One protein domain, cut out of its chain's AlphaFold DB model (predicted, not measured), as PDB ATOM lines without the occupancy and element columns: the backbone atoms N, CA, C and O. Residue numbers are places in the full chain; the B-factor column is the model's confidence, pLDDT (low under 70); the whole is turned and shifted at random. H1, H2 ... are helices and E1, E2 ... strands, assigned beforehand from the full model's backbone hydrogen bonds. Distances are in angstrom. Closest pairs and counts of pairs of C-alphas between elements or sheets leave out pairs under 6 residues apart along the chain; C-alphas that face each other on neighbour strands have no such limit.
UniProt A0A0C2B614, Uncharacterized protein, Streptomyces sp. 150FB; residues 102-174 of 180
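This is residues 102 to 174 of the 180 residues of an uncharacterized protein of Streptomyces sp. 150FB (UniProt A0A0C2B614). Two small antiparallel sheets, E1 E2 E3 and E4 E5, lie face to face as a sandwich with their strands crossed, and the one short helix, H1, sits at one end of the longest axis, where it only grazes the three-strand sheet. Before E1, residues 102 to 113 have no named element; residues 111 to 112 run beside E5. The printed part has 73 residues, with one named helix and five named strands in the order E1 H1 E2 E3 E4 E5. Its class is mixed, helices and strands, though under half of the residues are in named elements. The whole is compact, with a radius of gyration of the C-alphas of 11.5 A and spans of 32 by 23 by 14 A.

In the larger sheet, E2 is residues 136 to 141, 15.8 A from first to last C-alpha, and E3 is residues 148 to 153, 14.4 A. E1, residues 114 to 118, measures 11.7 A and begins with C-alpha 114 at (279.902, 172.732, 287.988). In the other sheet, E4 is residues 158 to 162, 13.5 A, and E5 is residues 169 to 173, 13.2 A, ending with C-alpha 173 at (281.623, 177.389, 281.640). H1, residues 123 to 129, measures 9.7 A, from C-alpha 123 at (291.025, 188.805, 293.944).

The sheet E1 E2 E3 is strongly twisted, with E1 and E3 as edge strands. E1 and E2 are antiparallel at 136 degrees, with N 116 and O 139 2.8 A apart. E2 and E3 form a hairpin at 146 degrees, with N 138 and O 151 2.9 A apart. E4 and E5 form a hairpin at 150 degrees, with N 159 and O 172 2.8 A apart. In the sandwich, two sheets face to face, the facing parts are 9.6 A centre to centre and the strands of one sheet stand at 58 degrees to those of the other. The closest C-alphas of E3 and E4 are those of Val 153 and Thr 159, 5.8 A apart. E2 and E5 are only just apart, at 8.2 A. Residues 111 to 112 pair with residues 170 to 171 of E5, parallel. H1 is on the larger sheet but only grazes it; the C-alphas of Gly 124 and Phe 136 of E2, the closest, are 5.0 A apart. In H1 every O i to N i+4 pair is within hydrogen-bond range.

The two C-alphas farthest apart, those of Ser 130 and Cys 166, are 33.5 A apart. The printed part has no cut. The links E1 to H1 and E3 to E4 are tight, the others are short, and there is no long link. The mean pLDDT of the printed part is 95.1, and no printed residue is under 70.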
ATOM      1  N   TRP A 102     296.308 172.625 276.636       95.12
ATOM      2  CA  TRP A 102     295.157 171.735 276.444       95.12
ATOM      3  C   TRP A 102     293.893 172.217 277.165       95.12
ATOM      4  O   TRP A 102     292.797 171.946 276.693       95.12
ATOM      5  N   GLN A 103     294.014 172.999 278.246       96.69
ATOM      6  CA  GLN A 103     292.852 173.525 278.980       96.69
ATOM      7  C   GLN A 103     292.036 174.520 278.143       96.69
ATOM      8  O   GLN A 103     290.899 174.848 278.486       96.69
ATOM      9  N   SER A 104     292.597 175.002 277.028       95.50
ATOM     10  CA  SER A 104     291.879 175.851 276.083       95.50
ATOM     11  C   SER A 104     291.003 175.079 275.090       95.50
ATOM     12  O   SER A 104     290.062 175.670 274.550       95.50
ATOM     13  N   ASP A 105     291.274 173.786 274.885       95.81
ATOM     14  CA  ASP A 105     290.547 172.914 273.968       95.81
ATOM     15  C   ASP A 105     289.429 172.163 274.702       95.81
ATOM     16  O   ASP A 105     289.654 171.201 275.430       95.81
ATOM     17  N   THR A 106     288.194 172.616 274.499       96.56
ATOM     18  CA  THR A 106     286.999 172.014 275.114       96.56
ATOM     19  C   THR A 106     286.269 171.038 274.197       96.56
ATOM     20  O   THR A 106     285.237 170.496 274.590       96.56
ATOM     21  N   SER A 107     286.793 170.791 272.992       95.94
ATOM     22  CA  SER A 107     286.161 169.898 272.014       95.94
ATOM     23  C   SER A 107     286.167 168.434 272.466       95.94
ATOM     24  O   SER A 107     285.242 167.692 272.148       95.94
ATOM     25  N   ALA A 108     287.165 168.046 273.263       93.50
ATOM     26  CA  ALA A 108     287.315 166.705 273.817       93.50
ATOM     27  C   ALA A 108     286.555 166.485 275.142       93.50
ATOM     28  O   ALA A 108     286.701 165.432 275.757       93.50
ATOM     29  N   ALA A 109     285.786 167.469 275.627       96.88
ATOM     30  CA  ALA A 109     285.089 167.341 276.903       96.88
ATOM     31  C   ALA A 109     283.976 166.279 276.840       96.88
ATOM     32  O   ALA A 109     283.063 166.358 276.020       96.88
ATOM     33  N   GLU A 110     284.018 165.320 277.764       97.75
ATOM     34  CA  GLU A 110     283.029 164.244 277.893       97.75
ATOM     35  C   GLU A 110     281.791 164.672 278.690       97.75
ATOM     36  O   GLU A 110     280.709 164.108 278.537       97.75
ATOM     37  N   CYS A 111     281.951 165.636 279.597       97.81
ATOM     38  CA  CYS A 111     280.899 166.087 280.503       97.81
ATOM     39  C   CYS A 111     281.088 167.562 280.891       97.81
ATOM     40  O   CYS A 111     282.056 168.204 280.486       97.81
ATOM     41  N   THR A 112     280.139 168.128 281.638       97.94
ATOM     42  CA  THR A 112     280.210 169.517 282.124       97.94
ATOM     43  C   THR A 112     280.421 169.516 283.633       97.94
ATOM     44  O   THR A 112     279.652 168.878 284.348       97.94
ATOM     45  N   ALA A 113     281.447 170.219 284.108       97.62
ATOM     46  CA  ALA A 113     281.691 170.407 285.534       97.62
ATOM     47  C   ALA A 113     280.976 171.662 286.047       97.62
ATOM     48  O   ALA A 113     280.898 172.676 285.352       97.62
ATOM     49  N   GLY A 114     280.476 171.587 287.281       96.12
ATOM     50  CA  GLY A 114     279.902 172.732 287.988       96.12
ATOM     51  C   GLY A 114     280.955 173.460 288.820       96.12
ATOM     52  O   GLY A 114     281.847 172.819 289.371       96.12
ATOM     53  N   ILE A 115     280.841 174.783 288.949       96.00
ATOM     54  CA  ILE A 115     281.634 175.567 289.908       96.00
ATOM     55  C   ILE A 115     280.896 175.582 291.245       96.00
ATOM     56  O   ILE A 115     279.739 175.983 291.314       96.00
ATOM     57  N   ILE A 116     281.580 175.155 292.305       95.38
ATOM     58  CA  ILE A 116     281.048 175.104 293.671       95.38
ATOM     59  C   ILE A 116     281.431 176.368 294.443       95.38
ATOM     60  O   ILE A 116     280.610 176.944 295.151       95.38
ATOM     61  N   ALA A 117     282.695 176.786 294.340       92.50
ATOM     62  CA  ALA A 117     283.236 177.921 295.080       92.50
ATOM     63  C   ALA A 117     284.471 178.498 294.379       92.50
ATOM     64  O   ALA A 117     285.123 177.814 293.593       92.50
ATOM     65  N   LEU A 118     284.833 179.737 294.706       90.44
ATOM     66  CA  LEU A 118     286.110 180.334 294.309       90.44
ATOM     67  C   LEU A 118     287.162 180.070 295.391       90.44
ATOM     68  O   LEU A 118     286.850 180.121 296.583       90.44
ATOM     69  N   SER A 119     288.406 179.806 294.992       84.00
ATOM     70  CA  SER A 119     289.537 179.889 295.919       84.00
ATOM     71  C   SER A 119     289.830 181.361 296.184       84.00
ATOM     72  O   SER A 119     289.910 182.139 295.234       84.00
ATOM     73  N   GLY A 120     289.982 181.756 297.450       70.06
ATOM     74  CA  GLY A 120     290.569 183.064 297.735       70.06
ATOM     75  C   GLY A 120     289.686 184.297 297.602       70.06
ATOM     76  O   GLY A 120     290.169 185.424 297.673       70.06
ATOM     77  N   GLY A 121     288.387 184.114 297.371       73.38
ATOM     78  CA  GLY A 121     287.478 185.227 297.107       73.38
ATOM     79  C   GLY A 121     287.634 185.802 295.695       73.38
ATOM     80  O   GLY A 121     287.842 185.073 294.728       73.38
ATOM     81  N   LEU A 122     287.447 187.119 295.551       83.38
ATOM     82  CA  LEU A 122     287.319 187.779 294.244       83.38
ATOM     83  C   LEU A 122     288.647 188.267 293.650       83.38
ATOM     84  O   LEU A 122     288.663 188.677 292.490       83.38
ATOM     85  N   ASN A 123     289.755 188.226 294.395       86.38
ATOM     86  CA  ASN A 123     291.025 188.805 293.944       86.38
ATOM     87  C   ASN A 123     291.591 188.069 292.724       86.38
ATOM     88  O   ASN A 123     291.824 188.701 291.690       86.38
ATOM     89  N   GLY A 124     291.704 186.737 292.781       88.19
ATOM     90  CA  GLY A 124     292.140 185.929 291.635       88.19
ATOM     91  C   GLY A 124     291.230 186.104 290.413       88.19
ATOM     92  O   GLY A 124     291.705 186.290 289.293       88.19
ATOM     93  N   LEU A 125     289.913 186.155 290.635       92.38
ATOM     94  CA  LEU A 125     288.932 186.416 289.581       92.38
ATOM     95  C   LEU A 125     289.121 187.807 288.948       92.38
ATOM     96  O   LEU A 125     289.111 187.934 287.726       92.38
ATOM     97  N   GLY A 126     289.338 188.847 289.755       93.50
ATOM     98  CA  GLY A 126     289.605 190.209 289.285       93.50
ATOM     99  C   GLY A 126     290.935 190.336 288.532       93.50
ATOM    100  O   GLY A 126     291.039 191.077 287.548       93.50
ATOM    101  N   MET A 127     291.958 189.578 288.935       91.56
ATOM    102  CA  MET A 127     293.220 189.497 288.197       91.56
ATOM    103  C   MET A 127     293.033 188.847 286.823       91.56
ATOM    104  O   MET A 127     293.529 189.393 285.834       91.56
ATOM    105  N   ALA A 128     292.255 187.764 286.741       94.44
ATOM    106  CA  ALA A 128     291.923 187.118 285.473       94.44
ATOM    107  C   ALA A 128     291.078 188.044 284.583       94.44
ATOM    108  O   ALA A 128     291.363 188.211 283.398       94.44
ATOM    109  N   ALA A 129     290.093 188.734 285.167       94.94
ATOM    110  CA  ALA A 129     289.231 189.682 284.462       94.94
ATOM    111  C   ALA A 129     289.985 190.891 283.890       94.94
ATOM    112  O   ALA A 129     289.632 191.396 282.825       94.94
ATOM    113  N   SER A 130     291.041 191.340 284.571       94.44
ATOM    114  CA  SER A 130     291.911 192.427 284.104       94.44
ATOM    115  C   SER A 130     293.049 191.966 283.183       94.44
ATOM    116  O   SER A 130     293.859 192.794 282.765       94.44
ATOM    117  N   GLY A 131     293.126 190.667 282.867       93.31
ATOM    118  CA  GLY A 131     294.152 190.087 281.997       93.31
ATOM    119  C   GLY A 131     295.555 190.043 282.611       93.31
ATOM    120  O   GLY A 131     296.536 189.940 281.878       93.31
ATOM    121  N   ARG A 132     295.678 190.154 283.941       91.12
ATOM    122  CA  ARG A 132     296.972 190.053 284.646       91.12
ATOM    123  C   ARG A 132     297.429 188.611 284.838       91.12
ATOM    124  O   ARG A 132     298.627 188.369 284.932       91.12
ATOM    125  N   CYS A 133     296.483 187.683 284.879       92.19
ATOM    126  CA  CYS A 133     296.695 186.244 284.799       92.19
ATOM    127  C   CYS A 133     295.711 185.649 283.782       92.19
ATOM    128  O   CYS A 133     294.737 186.294 283.390       92.19
ATOM    129  N   ASP A 134     295.983 184.429 283.327       95.62
ATOM    130  CA  ASP A 134     295.141 183.713 282.362       95.62
ATOM    131  C   ASP A 134     294.025 182.888 283.027       95.62
ATOM    132  O   ASP A 134     293.165 182.344 282.327       95.62
ATOM    133  N   ASN A 135     294.019 182.805 284.362       96.62
ATOM    134  CA  ASN A 135     293.095 181.976 285.125       96.62
ATOM    135  C   ASN A 135     292.795 182.515 286.524       96.62
ATOM    136  O   ASN A 135     293.515 183.358 287.055       96.62
ATOM    137  N   PHE A 136     291.748 181.964 287.125       96.06
ATOM    138  CA  PHE A 136     291.501 181.991 288.560       96.06
ATOM    139  C   PHE A 136     291.212 180.565 289.039       96.06
ATOM    140  O   PHE A 136     290.779 179.720 288.253       96.06
ATOM    141  N   VAL A 137     291.437 180.283 290.321       96.94
ATOM    142  CA  VAL A 137     291.213 178.941 290.873       96.94
ATOM    143  C   VAL A 137     289.796 178.818 291.424       96.94
ATOM    144  O   VAL A 137     289.348 179.633 292.232       96.94
ATOM    145  N   ALA A 138     289.100 177.762 291.019       96.38
ATOM    146  CA  ALA A 138     287.762 177.432 291.486       96.38
ATOM    147  C   ALA A 138     287.705 175.989 291.988       96.38
ATOM    148  O   ALA A 138     288.384 175.105 291.469       96.38
ATOM    149  N   LYS A 139     286.860 175.747 292.990       97.06
ATOM    150  CA  LYS A 139     286.430 174.405 293.361       97.06
ATOM    151  C   LYS A 139     285.366 173.956 292.366       97.06
ATOM    152  O   LYS A 139     284.326 174.606 292.250       97.06
ATOM    153  N   VAL A 140     285.621 172.862 291.666       97.69
ATOM    154  CA  VAL A 140     284.749 172.301 290.634       97.69
ATOM    155  C   VAL A 140     284.247 170.918 291.041       97.69
ATOM    156  O   VAL A 140     284.920 170.211 291.786       97.69
ATOM    157  N   ALA A 141     283.066 170.539 290.554       98.44
ATOM    158  CA  ALA A 141     282.474 169.212 290.718       98.44
ATOM    159  C   ALA A 141     282.374 168.508 289.364       98.44
ATOM    160  O   ALA A 141     281.857 169.082 288.402       98.44
ATOM    161  N   CYS A 142     282.820 167.254 289.293       98.62
ATOM    162  CA  CYS A 142     282.776 166.473 288.061       98.62
ATOM    163  C   CYS A 142     281.329 166.184 287.653       98.62
ATOM    164  O   CYS A 142     280.564 165.634 288.445       98.62
ATOM    165  N   GLY A 143     280.986 166.424 286.386       98.25
ATOM    166  CA  GLY A 143     279.667 166.084 285.842       98.25
ATOM    167  C   GLY A 143     279.392 164.581 285.717       98.25
ATOM    168  O   GLY A 143     278.254 164.192 285.471       98.25
ATOM    169  N   LYS A 144     280.420 163.732 285.861       97.88
ATOM    170  CA  LYS A 144     280.337 162.270 285.709       97.88
ATOM    171  C   LYS A 144     280.320 161.529 287.046       97.88
ATOM    172  O   LYS A 144     279.469 160.671 287.244       97.88
ATOM    173  N   CYS A 145     281.250 161.838 287.953       98.06
ATOM    174  CA  CYS A 145     281.399 161.121 289.229       98.06
ATOM    175  C   CYS A 145     281.174 161.983 290.481       98.06
ATOM    176  O   CYS A 145     281.382 161.488 291.585       98.06
ATOM    177  N   ALA A 146     280.796 163.258 290.325       97.88
ATOM    178  CA  ALA A 146     280.608 164.229 291.411       97.88
ATOM    179  C   ALA A 146     281.841 164.488 292.300       97.88
ATOM    180  O   ALA A 146     281.735 165.192 293.300       97.88
ATOM    181  N   HIS A 147     283.019 163.964 291.943       98.06
ATOM    182  CA  HIS A 147     284.255 164.270 292.657       98.06
ATOM    183  C   HIS A 147     284.539 165.773 292.612       98.06
ATOM    184  O   HIS A 147     284.382 166.397 291.561       98.06
ATOM    185  N   GLU A 148     284.974 166.337 293.738       97.69
ATOM    186  CA  GLU A 148     285.254 167.763 293.877       97.69
ATOM    187  C   GLU A 148     286.756 168.021 293.989       97.69
ATOM    188  O   GLU A 148     287.444 167.361 294.768       97.69
ATOM    189  N   TRP A 149     287.269 169.010 293.259       97.50
ATOM    190  CA  TRP A 149     288.676 169.411 293.328       97.50
ATOM    191  C   TRP A 149     288.847 170.891 292.991       97.50
ATOM    192  O   TRP A 149     287.922 171.537 292.509       97.50
ATOM    193  N   TYR A 150     290.029 171.444 293.262       97.19
ATOM    194  CA  TYR A 150     290.390 172.796 292.829       97.19
ATOM    195  C   TYR A 150     291.116 172.756 291.488       97.19
ATOM    196  O   TYR A 150     292.058 171.980 291.334       97.19
ATOM    197  N   ASP A 151     290.721 173.606 290.545       97.44
ATOM    198  CA  ASP A 151     291.389 173.737 289.248       97.44
ATOM    199  C   ASP A 151     291.438 175.195 288.777       97.44
ATOM    200  O   ASP A 151     290.668 176.040 289.244       97.44
ATOM    201  N   GLY A 152     292.349 175.486 287.851       96.88
ATOM    202  CA  GLY A 152     292.422 176.770 287.168       96.88
ATOM    203  C   GLY A 152     291.385 176.854 286.053       96.88
ATOM    204  O   GLY A 152     291.299 175.974 285.196       96.88
ATOM    205  N   VAL A 153     290.617 177.938 286.038       97.44
ATOM    206  CA  VAL A 153     289.596 178.210 285.025       97.44
ATOM    207  C   VAL A 153     289.771 179.608 284.443       97.44
ATOM    208  O   VAL A 153     290.193 180.546 285.118       97.44
ATOM    209  N   ARG A 154     289.476 179.755 283.153       97.50
ATOM    210  CA  ARG A 154     289.550 181.039 282.444       97.50
ATOM    211  C   ARG A 154     288.381 181.938 282.838       97.50
ATOM    212  O   ARG A 154     287.290 181.440 283.071       97.50
ATOM    213  N   TYR A 155     288.580 183.256 282.845       96.88
ATOM    214  CA  TYR A 155     287.496 184.229 283.029       96.88
ATOM    215  C   TYR A 155     286.678 184.422 281.750       96.88
ATOM    216  O   TYR A 155     287.253 184.633 280.679       96.88
ATOM    217  N   ARG A 156     285.343 184.386 281.877       96.38
ATOM    218  CA  ARG A 156     284.369 184.552 280.780       96.38
ATOM    219  C   ARG A 156     284.725 183.731 279.550       96.38
ATOM    220  O   ARG A 156     284.766 184.224 278.423       96.38
ATOM    221  N   ASN A 157     285.028 182.465 279.797       97.38
ATOM    222  CA  ASN A 157     285.426 181.524 278.769       97.38
ATOM    223  C   ASN A 157     285.040 180.094 279.164       97.38
ATOM    224  O   ASN A 157     284.698 179.804 280.312       97.38
ATOM    225  N   LEU A 158     285.158 179.185 278.207       97.56
ATOM    226  CA  LEU A 158     285.075 177.753 278.458       97.56
ATOM    227  C   LEU A 158     286.453 177.250 278.888       97.56
ATOM    228  O   LEU A 158     287.457 177.756 278.406       97.56
ATOM    229  N   THR A 159     286.558 176.265 279.768       98.25
ATOM    230  CA  THR A 159     287.853 175.662 280.134       98.25
ATOM    231  C   THR A 159     287.709 174.153 280.221       98.25
ATOM    232  O   THR A 159     286.709 173.671 280.744       98.25
ATOM    233  N   ALA A 160     288.680 173.405 279.700       98.25
ATOM    234  CA  ALA A 160     288.760 171.969 279.926       98.25
ATOM    235  C   ALA A 160     289.533 171.692 281.220       98.25
ATOM    236  O   ALA A 160     290.598 172.267 281.441       98.25
ATOM    237  N   VAL A 161     289.005 170.811 282.064       97.62
ATOM    238  CA  VAL A 161     289.624 170.370 283.326       97.62
ATOM    239  C   VAL A 161     289.505 168.852 283.444       97.62
ATOM    240  O   VAL A 161     288.508 168.274 283.011       97.62
ATOM    241  N   CYS A 162     290.514 168.186 284.003       97.12
ATOM    242  CA  CYS A 162     290.531 166.726 284.116       97.12
ATOM    243  C   CYS A 162     290.155 166.311 285.538       97.12
ATOM    244  O   CYS A 162     290.774 166.761 286.500       97.12
ATOM    245  N   CYS A 163     289.138 165.462 285.682       97.75
ATOM    246  CA  CYS A 163     288.707 165.000 286.995       97.75
ATOM    247  C   CYS A 163     289.729 164.008 287.583       97.75
ATOM    248  O   CYS A 163     289.856 162.908 287.045       97.75
ATOM    249  N   PRO A 164     290.345 164.271 288.747       96.56
ATOM    250  CA  PRO A 164     291.329 163.352 289.326       96.56
ATOM    251  C   PRO A 164     290.714 162.034 289.833       96.56
ATOM    252  O   PRO A 164     291.423 161.054 290.025       96.56
ATOM    253  N   GLY A 165     289.395 161.988 290.057       96.62
ATOM    254  CA  GLY A 165     288.706 160.779 290.524       96.62
ATOM    255  C   GLY A 165     288.293 159.778 289.435       96.62
ATOM    256  O   GLY A 165     288.148 158.598 289.735       96.62
ATOM    257  N   CYS A 166     288.049 160.222 288.196       97.44
ATOM    258  CA  CYS A 166     287.572 159.346 287.111       97.44
ATOM    259  C   CYS A 166     288.194 159.643 285.741       97.44
ATOM    260  O   CYS A 166     287.739 159.087 284.746       97.44
ATOM    261  N   GLU A 167     289.168 160.555 285.694       96.94
ATOM    262  CA  GLU A 167     289.932 160.975 284.509       96.94
ATOM    263  C   GLU A 167     289.101 161.597 283.378       96.94
ATOM    264  O   GLU A 167     289.641 161.962 282.338       96.94
ATOM    265  N   ALA A 168     287.796 161.782 283.588       97.88
ATOM    266  CA  ALA A 168     286.936 162.400 282.595       97.88
ATOM    267  C   ALA A 168     287.342 163.854 282.348       97.88
ATOM    268  O   ALA A 168     287.507 164.643 283.293       97.88
ATOM    269  N   LEU A 169     287.413 164.232 281.073       98.19
ATOM    270  CA  LEU A 169     287.603 165.626 280.694       98.19
ATOM    271  C   LEU A 169     286.270 166.371 280.824       98.19
ATOM    272  O   LEU A 169     285.265 166.014 280.207       98.19
ATOM    273  N   ASN A 170     286.246 167.409 281.650       98.62
ATOM    274  CA  ASN A 170     285.068 168.218 281.918       98.62
ATOM    275  C   ASN A 170     285.219 169.587 281.252       98.62
ATOM    276  O   ASN A 170     286.279 170.208 281.320       98.62
ATOM    277  N   ARG A 171     284.133 170.096 280.674       98.44
ATOM    278  CA  ARG A 171     284.002 171.501 280.289       98.44
ATOM    279  C   ARG A 171     283.473 172.295 281.477       98.44
ATOM    280  O   ARG A 171     282.426 171.959 282.018       98.44
ATOM    281  N   VAL A 172     284.164 173.363 281.841       98.19
ATOM    282  CA  VAL A 172     283.690 174.382 282.779       98.19
ATOM    283  C   VAL A 172     283.302 175.616 281.981       98.19
ATOM    284  O   VAL A 172     284.077 176.068 281.137       98.19
ATOM    285  N   ASP A 173     282.116 176.154 282.245       97.19
ATOM    286  CA  ASP A 173     281.623 177.389 281.640       97.19
ATOM    287  C   ASP A 173     281.625 178.522 282.675       97.19
ATOM    288  O   ASP A 173     281.096 178.373 283.775       97.19
ATOM    289  N   THR A 174     282.255 179.643 282.326       96.56
ATOM    290  CA  THR A 174     282.328 180.853 283.158       96.56
ATOM    291  C   THR A 174     281.815 182.100 282.432       96.56
ATOM    292  O   THR A 174     282.063 183.213 282.896       96.56
TER     293      THR A 174